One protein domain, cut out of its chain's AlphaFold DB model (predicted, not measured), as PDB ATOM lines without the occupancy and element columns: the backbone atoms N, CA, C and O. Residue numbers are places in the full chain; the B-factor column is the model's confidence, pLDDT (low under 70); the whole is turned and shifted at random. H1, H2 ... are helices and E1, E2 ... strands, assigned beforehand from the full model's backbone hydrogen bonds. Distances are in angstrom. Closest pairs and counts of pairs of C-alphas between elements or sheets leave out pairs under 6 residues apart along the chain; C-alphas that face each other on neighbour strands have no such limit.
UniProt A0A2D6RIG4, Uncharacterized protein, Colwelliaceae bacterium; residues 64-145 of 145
ATOM      1  N   LYS A  64      84.660  77.906  43.878       96.50
ATOM      2  CA  LYS A  64      84.014  78.303  42.614       96.50
ATOM      3  C   LYS A  64      82.815  77.404  42.287       96.50
ATOM      4  O   LYS A  64      81.800  77.891  41.782       96.50
ATOM      5  N   TYR A  65      82.893  76.103  42.574       97.50
ATOM      6  CA  TYR A  65      81.783  75.170  42.375       97.50
ATOM      7  C   TYR A  65      80.622  75.428  43.345       97.50
ATOM      8  O   TYR A  65      79.476  75.506  42.900       97.50
ATOM      9  N   ARG A  66      80.893  75.661  44.635       98.06
ATOM     10  CA  ARG A  66      79.856  76.049  45.611       98.06
ATOM     11  C   ARG A  66      79.168  77.361  45.232       98.06
ATOM     12  O   ARG A  66      77.947  77.455  45.317       98.06
ATOM     13  N   SER A  67      79.910  78.342  44.721       96.06
ATOM     14  CA  SER A  67      79.328  79.586  44.191       96.06
ATOM     15  C   SER A  67      78.371  79.330  43.011       96.06
ATOM     16  O   SER A  67      77.267  79.885  42.949       96.06
ATOM     17  N   LYS A  68      78.718  78.401  42.107       96.00
ATOM     18  CA  LYS A  68      77.802  77.948  41.042       96.00
ATOM     19  C   LYS A  68      76.559  77.249  41.598       96.00
ATOM     20  O   LYS A  68      75.470  77.483  41.082       96.00
ATOM     21  N   GLN A  69      76.690  76.432  42.643       97.88
ATOM     22  CA  GLN A  69      75.541  75.814  43.318       97.88
ATOM     23  C   GLN A  69      74.627  76.870  43.963       97.88
ATOM     24  O   GLN A  69      73.410  76.799  43.814       97.88
ATOM     25  N   ALA A  70      75.188  77.900  44.601       96.31
ATOM     26  CA  ALA A  70      74.405  79.018  45.132       96.31
ATOM     27  C   ALA A  70      73.650  79.767  44.016       96.31
ATOM     28  O   ALA A  70      72.456  80.043  44.137       96.31
ATOM     29  N   THR A  71      74.310  80.013  42.881       94.56
ATOM     30  CA  THR A  71      73.666  80.575  41.679       94.56
ATOM     31  C   THR A  71      72.538  79.678  41.163       94.56
ATOM     32  O   THR A  71      71.489  80.174  40.750       94.56
ATOM     33  N   TYR A  72      72.711  78.356  41.202       96.00
ATOM     34  CA  TYR A  72      71.662  77.415  40.813       96.00
ATOM     35  C   TYR A  72      70.411  77.580  41.687       96.00
ATOM     36  O   TYR A  72      69.320  77.722  41.137       96.00
ATOM     37  N   LEU A  73      70.561  77.673  43.013       95.94
ATOM     38  CA  LEU A  73      69.433  77.920  43.921       95.94
ATOM     39  C   LEU A  73      68.715  79.236  43.587       95.94
ATOM     40  O   LEU A  73      67.502  79.253  43.402       95.94
ATOM     41  N   LEU A  74      69.468  80.325  43.424       94.81
ATOM     42  CA  LEU A  74      68.906  81.651  43.139       94.81
ATOM     43  C   LEU A  74      68.178  81.724  41.790       94.81
ATOM     44  O   LEU A  74      67.239  82.499  41.632       94.81
ATOM     45  N   THR A  75      68.610  80.946  40.798       93.94
ATOM     46  CA  THR A  75      68.058  81.023  39.438       93.94
ATOM     47  C   THR A  75      66.943  80.017  39.145       93.94
ATOM     48  O   THR A  75      66.241  80.216  38.154       93.94
ATOM     49  N   ASN A  76      66.743  78.992  39.984       96.12
ATOM     50  CA  ASN A  76      65.766  77.918  39.739       96.12
ATOM     51  C   ASN A  76      64.580  77.886  40.719       96.12
ATOM     52  O   ASN A  76      63.676  77.076  40.539       96.12
ATOM     53  N   ILE A  77      64.542  78.763  41.725       97.00
ATOM     54  CA  ILE A  77      63.354  78.932  42.575       97.00
ATOM     55  C   ILE A  77      62.323  79.799  41.842       97.00
ATOM     56  O   ILE A  77      62.642  80.894  41.361       97.00
ATOM     57  N   VAL A  78      61.090  79.298  41.763       97.00
ATOM     58  CA  VAL A  78      59.956  79.957  41.108       97.00
ATOM     59  C   VAL A  78      58.832  80.242  42.099       97.00
ATOM     60  O   VAL A  78      58.581  79.456  43.011       97.00
ATOM     61  N   GLU A  79      58.121  81.338  41.869       96.00
ATOM     62  CA  GLU A  79      56.850  81.666  42.503       96.00
ATOM     63  C   GLU A  79      55.750  81.760  41.448       96.00
ATOM     64  O   GLU A  79      56.004  82.015  40.270       96.00
ATOM     65  N   VAL A  80      54.509  81.517  41.860       96.44
ATOM     66  CA  VAL A  80      53.353  81.615  40.970       96.44
ATOM     67  C   VAL A  80      52.724  82.985  41.157       96.44
ATOM     68  O   VAL A  80      52.221  83.283  42.238       96.44
ATOM     69  N   VAL A  81      52.730  83.787  40.097       92.19
ATOM     70  CA  VAL A  81      52.085  85.106  40.059       92.19
ATOM     71  C   VAL A  81      50.856  85.065  39.160       92.19
ATOM     72  O   VAL A  81      50.784  84.260  38.235       92.19
ATOM     73  N   GLU A  82      49.881  85.925  39.427       94.12
ATOM     74  CA  GLU A  82      48.713  86.089  38.562       94.12
ATOM     75  C   GLU A  82      48.943  87.267  37.613       94.12
ATOM     76  O   GLU A  82      49.198  88.389  38.051       94.12
ATOM     77  N   VAL A  83      48.884  87.000  36.310       89.62
ATOM     78  CA  VAL A  83      49.043  87.999  35.247       89.62
ATOM     79  C   VAL A  83      47.833  87.875  34.337       89.62
ATOM     80  O   VAL A  83      47.620  86.817  33.758       89.62
ATOM     81  N   GLU A  84      47.014  88.928  34.259       93.19
ATOM     82  CA  GLU A  84      45.791  88.952  33.434       93.19
ATOM     83  C   GLU A  84      44.851  87.752  33.698       93.19
ATOM     84  O   GLU A  84      44.272  87.172  32.785       93.19
ATOM     85  N   GLY A  85      44.721  87.343  34.968       93.38
ATOM     86  CA  GLY A  85      43.901  86.193  35.376       93.38
ATOM     87  C   GLY A  85      44.558  84.823  35.158       93.38
ATOM     88  O   GLY A  85      43.955  83.792  35.457       93.38
ATOM     89  N   VAL A  86      45.799  84.778  34.663       95.06
ATOM     90  CA  VAL A  86      46.541  83.539  34.400       95.06
ATOM     91  C   VAL A  86      47.641  83.338  35.440       95.06
ATOM     92  O   VAL A  86      48.541  84.164  35.605       95.06
ATOM     93  N   ARG A  87      47.605  82.188  36.126       95.44
ATOM     94  CA  ARG A  87      48.659  81.765  37.060       95.44
ATOM     95  C   ARG A  87      49.912  81.365  36.287       95.44
ATOM     96  O   ARG A  87      49.952  80.309  35.660       95.44
ATOM     97  N   THR A  88      50.940  82.196  36.368       93.88
ATOM     98  CA  THR A  88      52.186  82.048  35.618       93.88
ATOM     99  C   THR A  88      53.344  81.774  36.580       93.88
ATOM    100  O   THR A  88      53.581  82.579  37.484       93.88
ATOM    101  N   PRO A  89      54.083  80.658  36.429       95.69
ATOM    102  CA  PRO A  89      55.303  80.440  37.190       95.69
ATOM    103  C   PRO A  89      56.399  81.380  36.681       95.69
ATOM    104  O   PRO A  89      56.755  81.367  35.502       95.69
ATOM    105  N   VAL A  90      56.957  82.186  37.578       93.81
ATOM    106  CA  VAL A  90      58.061  83.106  37.289       93.81
ATOM    107  C   VAL A  90      59.188  82.873  38.280       93.81
ATOM    108  O   VAL A  90      58.966  82.451  39.410       93.81
ATOM    109  N   ARG A  91      60.427  83.147  37.874       95.12
ATOM    110  CA  ARG A  91      61.562  83.095  38.803       95.12
ATOM    111  C   ARG A  91      61.350  84.087  39.945       95.12
ATOM    112  O   ARG A  91      61.045  85.245  39.681       95.12
ATOM    113  N   SER A  92      61.595  83.662  41.182       96.25
ATOM    114  CA  SER A  92      61.475  84.548  42.349       96.25
ATOM    115  C   SER A  92      62.586  85.597  42.405       96.25
ATOM    116  O   SER A  92      62.370  86.697  42.913       96.25
ATOM    117  N   PHE A  93      63.769  85.283  41.859       96.62
ATOM    118  CA  PHE A  93      64.946  86.150  41.931       96.62
ATOM    119  C   PHE A  93      65.576  86.434  40.563       96.62
ATOM    120  O   PHE A  93      65.796  85.534  39.737       96.62
ATOM    121  N   PHE A  94      65.952  87.699  40.362       94.56
ATOM    122  CA  PHE A  94      66.583  88.211  39.146       94.56
ATOM    123  C   PHE A  94      67.919  88.875  39.461       94.56
ATOM    124  O   PHE A  94      68.031  89.629  40.422       94.56
ATOM    125  N   SER A  95      68.923  88.612  38.622       93.69
ATOM    126  CA  SER A  95      70.227  89.268  38.719       93.69
ATOM    127  C   SER A  95      70.206  90.607  37.983       93.69
ATOM    128  O   SER A  95      69.912  90.637  36.782       93.69
ATOM    129  N   VAL A  96      70.539  91.680  38.695       92.56
ATOM    130  CA  VAL A  96      70.572  93.068  38.212       92.56
ATOM    131  C   VAL A  96      71.894  93.732  38.590       92.56
ATOM    132  O   VAL A  96      72.548  93.330  39.558       92.56
ATOM    133  N   ASN A  97      72.284  94.767  37.853       88.69
ATOM    134  CA  ASN A  97      73.475  95.544  38.172       88.69
ATOM    135  C   ASN A  97      73.150  96.612  39.226       88.69
ATOM    136  O   ASN A  97      72.252  97.445  39.051       88.69
ATOM    137  N   GLN A  98      73.903  96.625  40.328       82.00
ATOM    138  CA  GLN A  98      73.743  97.619  41.389       82.00
ATOM    139  C   GLN A  98      75.060  98.333  41.677       82.00
ATOM    140  O   GLN A  98      75.941  97.791  42.330       82.00
ATOM    141  N   GLU A  99      75.141  99.602  41.289       80.19
ATOM    142  CA  GLU A  99      76.245 100.484  41.678       80.19
ATOM    143  C   GLU A  99      76.289 100.687  43.206       80.19
ATOM    144  O   GLU A  99      75.226 100.822  43.825       80.19
ATOM    145  N   PRO A 100      77.482 100.722  43.837       78.19
ATOM    146  CA  PRO A 100      78.827 100.645  43.245       78.19
ATOM    147  C   PRO A 100      79.378  99.208  43.109       78.19
ATOM    148  O   PRO A 100      80.576  99.013  42.888       78.19
ATOM    149  N   ARG A 101      78.555  98.173  43.320       73.88
ATOM    150  CA  ARG A 101      79.012  96.782  43.222       73.88
ATOM    151  C   ARG A 101      79.221  96.422  41.752       73.88
ATOM    152  O   ARG A 101      78.312  96.521  40.936       73.88
ATOM    153  N   LYS A 102      80.428  95.947  41.434       66.50
ATOM    154  CA  LYS A 102      80.765  95.413  40.103       66.50
ATOM    155  C   LYS A 102      80.104  94.062  39.817       66.50
ATOM    156  O   LYS A 102      80.005  93.664  38.662       66.50
ATOM    157  N   GLU A 103      79.688  93.352  40.861       75.62
ATOM    158  CA  GLU A 103      79.023  92.059  40.752       75.62
ATOM    159  C   GLU A 103      77.504  92.231  40.750       75.62
ATOM    160  O   GLU A 103      76.955  93.049  41.494       75.62
ATOM    161  N   GLY A 104      76.827  91.435  39.920       83.00
ATOM    162  CA  GLY A 104      75.371  91.412  39.870       83.00
ATOM    163  C   GLY A 104      74.785  90.964  41.207       83.00
ATOM    164  O   GLY A 104      75.205  89.958  41.780       83.00
ATOM    165  N   VAL A 105      73.783  91.691  41.688       91.19
ATOM    166  CA  VAL A 105      73.023  91.336  42.892       91.19
ATOM    167  C   VAL A 105      71.720  90.658  42.496       91.19
ATOM    168  O   VAL A 105      71.200  90.893  41.405       91.19
ATOM    169  N   TYR A 106      71.179  89.826  43.380       94.19
ATOM    170  CA  TYR A 106      69.865  89.220  43.183       94.19
ATOM    171  C   TYR A 106      68.804  90.019  43.931       94.19
ATOM    172  O   TYR A 106      68.956  90.297  45.118       94.19
ATOM    173  N   VAL A 107      67.731  90.369  43.228       94.75
ATOM    174  CA  VAL A 107      66.558  91.064  43.773       94.75
ATOM    175  C   VAL A 107      65.304  90.233  43.531       94.75
ATOM    176  O   VAL A 107      65.279  89.375  42.644       94.75
ATOM    177  N   THR A 108      64.259  90.482  44.315       96.06
ATOM    178  CA  THR A 108      62.965  89.799  44.150       96.06
ATOM    179  C   THR A 108      62.294  90.178  42.826       96.06
ATOM    180  O   THR A 108      62.534  91.266  42.295       96.06
ATOM    181  N   VAL A 109      61.398  89.335  42.301       93.56
ATOM    182  CA  VAL A 109      60.604  89.662  41.099       93.56
ATOM    183  C   VAL A 109      59.798  90.953  41.266       93.56
ATOM    184  O   VAL A 109      59.693  91.750  40.331       93.56
ATOM    185  N   LYS A 110      59.304  91.229  42.478       93.38
ATOM    186  CA  LYS A 110      58.615  92.483  42.801       93.38
ATOM    187  C   LYS A 110      59.531  93.688  42.602       93.38
ATOM    188  O   LYS A 110      59.154  94.646  41.935       93.38
ATOM    189  N   GLU A 111      60.745  93.665  43.144       94.62
ATOM    190  CA  GLU A 111      61.694  94.770  42.965       94.62
ATOM    191  C   GLU A 111      62.179  94.894  41.520       94.62
ATOM    192  O   GLU A 111      62.287  96.009  41.008       94.62
ATOM    193  N   ALA A 112      62.433  93.761  40.862       93.38
ATOM    194  CA  ALA A 112      62.856  93.683  39.468       93.38
ATOM    195  C   ALA A 112      61.855  94.349  38.510       93.38
ATOM    196  O   ALA A 112      62.255  95.000  37.549       93.38
ATOM    197  N   THR A 113      60.556  94.205  38.781       90.25
ATOM    198  CA  THR A 113      59.478  94.732  37.931       90.25
ATOM    199  C   THR A 113      59.044  96.150  38.305       90.25
ATOM    200  O   THR A 113      58.601  96.900  37.436       90.25
ATOM    201  N   THR A 114      59.185  96.554  39.572       93.62
ATOM    202  CA  THR A 114      58.707  97.865  40.053       93.62
ATOM    203  C   THR A 114      59.765  98.966  40.002       93.62
ATOM    204  O   THR A 114      59.418 100.119  39.751       93.62
ATOM    205  N   LYS A 115      61.055  98.654  40.197       95.00
ATOM    206  CA  LYS A 115      62.129  99.662  40.151       95.00
ATOM    207  C   LYS A 115      62.497  99.970  38.689       95.00
ATOM    208  O   LYS A 115      62.992  99.072  38.004       95.00
ATOM    209  N   PRO A 116      62.348 101.223  38.201       94.00
ATOM    210  CA  PRO A 116      62.528 101.547  36.781       94.00
ATOM    211  C   PRO A 116      63.882 101.122  36.204       94.00
ATOM    212  O   PRO A 116      63.920 100.527  35.133       94.00
ATOM    213  N   LYS A 117      64.977 101.355  36.941       92.62
ATOM    214  CA  LYS A 117      66.335 100.982  36.514       92.62
ATOM    215  C   LYS A 117      66.471  99.475  36.257       92.62
ATOM    216  O   LYS A 117      66.968  99.083  35.209       92.62
ATOM    217  N   TYR A 118      66.010  98.643  37.193       93.75
ATOM    218  CA  TYR A 118      66.090  97.183  37.075       93.75
ATOM    219  C   TYR A 118      65.173  96.653  35.980       93.75
ATOM    220  O   TYR A 118      65.576  95.788  35.206       93.75
ATOM    221  N   ARG A 119      63.966  97.216  35.870       93.56
ATOM    222  CA  ARG A 119      63.022  96.849  34.819       93.56
ATOM    223  C   ARG A 119      63.605  97.101  33.429       93.56
ATOM    224  O   ARG A 119      63.555  96.202  32.597       93.56
ATOM    225  N   THR A 120      64.169  98.286  33.182       93.50
ATOM    226  CA  THR A 120      64.785  98.621  31.887       93.50
ATOM    227  C   THR A 120      65.926  97.664  31.553       93.50
ATOM    228  O   THR A 120      65.927  97.074  30.477       93.50
ATOM    229  N   GLU A 121      66.833  97.423  32.503       92.56
ATOM    230  CA  GLU A 121      67.956  96.497  32.316       92.56
ATOM    231  C   GLU A 121      67.492  95.072  31.960       92.56
ATOM    232  O   GLU A 121      68.035  94.423  31.061       92.56
ATOM    233  N   LEU A 122      66.477  94.557  32.662       92.56
ATOM    234  CA  LEU A 122      65.952  93.215  32.410       92.56
ATOM    235  C   LEU A 122      65.234  93.125  31.058       92.56
ATOM    236  O   LEU A 122      65.401  92.124  30.361       92.56
ATOM    237  N   LEU A 123      64.488  94.160  30.662       93.62
ATOM    238  CA  LEU A 123      63.834  94.217  29.351       93.62
ATOM    239  C   LEU A 123      64.853  94.218  28.208       93.62
ATOM    240  O   LEU A 123      64.718  93.422  27.281       93.62
ATOM    241  N   GLU A 124      65.908  95.030  28.293       92.62
ATOM    242  CA  GLU A 124      66.995  95.049  27.301       92.62
ATOM    243  C   GLU A 124      67.654  93.670  27.152       92.62
ATOM    244  O   GLU A 124      67.938  93.203  26.041       92.62
ATOM    245  N   ARG A 125      67.848  92.974  28.277       90.31
ATOM    246  CA  ARG A 125      68.397  91.615  28.299       90.31
ATOM    247  C   ARG A 125      67.466  90.607  27.620       90.31
ATOM    248  O   ARG A 125      67.950  89.757  26.871       90.31
ATOM    249  N   ILE A 126      66.157  90.699  27.864       92.62
ATOM    250  CA  ILE A 126      65.145  89.842  27.226       92.62
ATOM    251  C   ILE A 126      65.113  90.095  25.715       92.62
ATOM    252  O   ILE A 126      65.193  89.138  24.948       92.62
ATOM    253  N   ILE A 127      65.081  91.359  25.284       93.50
ATOM    254  CA  ILE A 127      65.096  91.738  23.861       93.50
ATOM    255  C   ILE A 127      66.329  91.145  23.172       93.50
ATOM    256  O   ILE A 127      66.200  90.402  22.199       93.50
ATOM    257  N   THR A 128      67.514  91.354  23.749       91.12
ATOM    258  CA  THR A 128      68.770  90.793  23.227       91.12
ATOM    259  C   THR A 128      68.713  89.263  23.122       91.12
ATOM    260  O   THR A 128      69.238  88.662  22.180       91.12
ATOM    261  N   HIS A 129      68.104  88.584  24.097       90.00
ATOM    262  CA  HIS A 129      67.957  87.130  24.064       90.00
ATOM    263  C   HIS A 129      67.034  86.664  22.925       90.00
ATOM    264  O   HIS A 129      67.378  85.711  22.217       90.00
ATOM    265  N   LEU A 130      65.909  87.351  22.709       93.62
ATOM    266  CA  LEU A 130      64.965  87.055  21.628       93.62
ATOM    267  C   LEU A 130      65.596  87.265  20.244       93.62
ATOM    268  O   LEU A 130      65.444  86.414  19.367       93.62
ATOM    269  N   GLU A 131      66.371  88.334  20.057       91.88
ATOM    270  CA  GLU A 131      67.089  88.611  18.802       91.88
ATOM    271  C   GLU A 131      68.109  87.513  18.459       91.88
ATOM    272  O   GLU A 131      68.172  87.020  17.325       91.88
ATOM    273  N   ASN A 132      68.891  87.082  19.454       86.44
ATOM    274  CA  ASN A 132      69.870  86.006  19.287       86.44
ATOM    275  C   ASN A 132      69.191  84.671  18.957       86.44
ATOM    276  O   ASN A 132      69.643  83.946  18.070       86.44
ATOM    277  N   THR A 133      68.094  84.356  19.649       91.25
ATOM    278  CA  THR A 133      67.318  83.129  19.419       91.25
ATOM    279  C   THR A 133      66.706  83.125  18.020       91.25
ATOM    280  O   THR A 133      66.837  82.147  17.288       91.25
ATOM    281  N   THR A 134      66.148  84.258  17.592       93.50
ATOM    282  CA  THR A 134      65.610  84.441  16.236       93.50
ATOM    283  C   THR A 134      66.684  84.232  15.165       93.50
ATOM    284  O   THR A 134      66.433  83.606  14.136       93.50
ATOM    285  N   SER A 135      67.906  84.717  15.401       88.62
ATOM    286  CA  SER A 135      69.033  84.522  14.477       88.62
ATOM    287  C   SER A 135      69.419  83.048  14.337       88.62
ATOM    288  O   SER A 135      69.695  82.583  13.232       88.62
ATOM    289  N   LEU A 136      69.392  82.295  15.440       88.81
ATOM    290  CA  LEU A 136      69.638  80.855  15.424       88.81
ATOM    291  C   LEU A 136      68.525  80.088  14.690       88.81
ATOM    292  O   LEU A 136      68.825  79.191  13.907       88.81
ATOM    293  N   MET A 137      67.256  80.463  14.877       93.25
ATOM    294  CA  MET A 137      66.137  79.860  14.138       93.25
ATOM    295  C   MET A 137      66.291  80.031  12.622       93.25
ATOM    296  O   MET A 137      66.111  79.071  11.874       93.25
ATOM    297  N   LYS A 138      66.697  81.222  12.163       93.25
ATOM    298  CA  LYS A 138      66.974  81.483  10.739       93.25
ATOM    299  C   LYS A 138      68.086  80.588  10.187       93.25
ATOM    300  O   LYS A 138      68.011  80.169   9.036       93.25
ATOM    301  N   LEU A 139      69.105  80.291  10.996       90.81
ATOM    302  CA  LEU A 139      70.187  79.387  10.606       90.81
ATOM    303  C   LEU A 139      69.673  77.961  10.381       90.81
ATOM    304  O   LEU A 139      70.020  77.351   9.375       90.81
ATOM    305  N   PHE A 140      68.836  77.439  11.282       92.31
ATOM    306  CA  PHE A 140      68.240  76.111  11.110       92.31
ATOM    307  C   PHE A 140      67.369  76.043   9.852       92.31
ATOM    308  O   PHE A 140      67.570  75.160   9.027       92.31
ATOM    309  N   GLN A 141      66.510  77.042   9.634       91.94
ATOM    310  CA  GLN A 141      65.677  77.133   8.427       91.94
ATOM    311  C   GLN A 141      66.484  77.227   7.125       91.94
ATOM    312  O   GLN A 141      65.989  76.847   6.067       91.94
ATOM    313  N   TYR A 142      67.703  77.771   7.169       90.31
ATOM    314  CA  TYR A 142      68.590  77.816   6.008       90.31
ATOM    315  C   TYR A 142      69.141  76.430   5.646       90.31
ATOM    316  O   TYR A 142      69.232  76.128   4.464       90.31
ATOM    317  N   TYR A 143      69.483  75.599   6.636       85.56
ATOM    318  CA  TYR A 143      70.049  74.258   6.418       85.56
ATOM    319  C   TYR A 143      69.004  73.146   6.237       85.56
ATOM    320  O   TYR A 143      69.375  72.027   5.891       85.56
ATOM    321  N   GLU A 144      67.723  73.428   6.479       77.69
ATOM    322  CA  GLU A 144      66.607  72.535   6.125       77.69
ATOM    323  C   GLU A 144      66.195  72.638   4.642       77.69
ATOM    324  O   GLU A 144      65.386  71.833   4.183       77.69
ATOM    325  N   LYS A 145      66.735  73.614   3.900       56.78
ATOM    326  CA  LYS A 145      66.556  73.777   2.448       56.78
ATOM    327  C   LYS A 145      67.705  73.143   1.676       56.78
ATOM    328  O   LYS A 145      67.421  72.625   0.575       56.78
TER     329      LYS A 145
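Overview. This is residues 64 to 145 of the 145 residues of an uncharacterized protein of Colwelliaceae bacterium (UniProt A0A2D6RIG4). The model looks like a loose T: the antiparallel hairpin E1 E2 and helix H1 follow each other along the bar, and the long helix H3 is the stem. At the junction the small hairpin E3 E4, the short helix H2 and the first turns of H3 make a modest core, while residues 64 to 70 of H1 and residues 124 to 145, of which 124 to 143 belong to H3, stick out. The printed part has 82 residues, with three named helices and four named strands in the order H1 E1 E2 E3 E4 H2 H3; the class is mixed, helices and strands. The whole is loose, with a radius of gyration of the C-alphas of 16.3 A and spans of 47 by 41 by 25 A.

Along the chain. Strand E1 is residues 78 to 83, 14.8 A long, and E2 is residues 86 to 91, 15.7 A long. E3 is residues 93 to 96, and E4 is residues 105 to 108. H1, residues 64 to 76, begins at C-alpha 64 (84.014, 78.303, 42.614) and is 18.5 A long. H2 is residues 109 to 114. H3, residues 116 to 143, runs 41.5 A from C-alpha 116 (62.528, 101.547, 36.781) to C-alpha 143 (70.049, 74.258, 6.418).

Arrangement. E1 and E2 form an antiparallel hairpin at 145 degrees, with N 81 and O 88 at 3.0 A and N 88 and O 81 at 2.8 A, within hydrogen-bond range. E2 runs on into E3 across a break of 1 residue, at 57 degrees. E3 and E4 form the second antiparallel hairpin, at 138 degrees, with N 94 and O 107 within hydrogen-bond range at 2.9 A. The closest C-alphas of E3 and H2 are those of Phe 93 and Val 109, 5.6 A apart; for E3 and H3 they are those of Val 96 and Tyr 118, 6.2 A apart. The closest C-alphas of H1 and E3 are those of Leu 74 and Phe 93, 6.1 A apart. H2 and H3 touch only at the corner, H3 with residues 118 to 122 alone; the closest C-alphas are those of Thr 113 and Arg 119, 5.2 A apart. Their lines stand at a steep tilt of 69 degrees, only just short of about perpendicular, and they run opposite ways. H1 is apart from H2 and from H3. In H1, H2 and H3 every O i to N i+4 pair is within hydrogen-bond range.

Size, cuts and confidence. The two C-alphas farthest apart are those of Pro 100 and Lys 145, at 50.4 A. Without the stretches that stand free, the body has 53 residues and spans 38 by 26 by 14 A. The printed part has no cut, and residue 145 is the chain's last. The link from E3 to E4, 8 residues, is short but not tight; the other links are tight. The mean pLDDT of the printed part is 91.5, with residues 102 and 145 under 70.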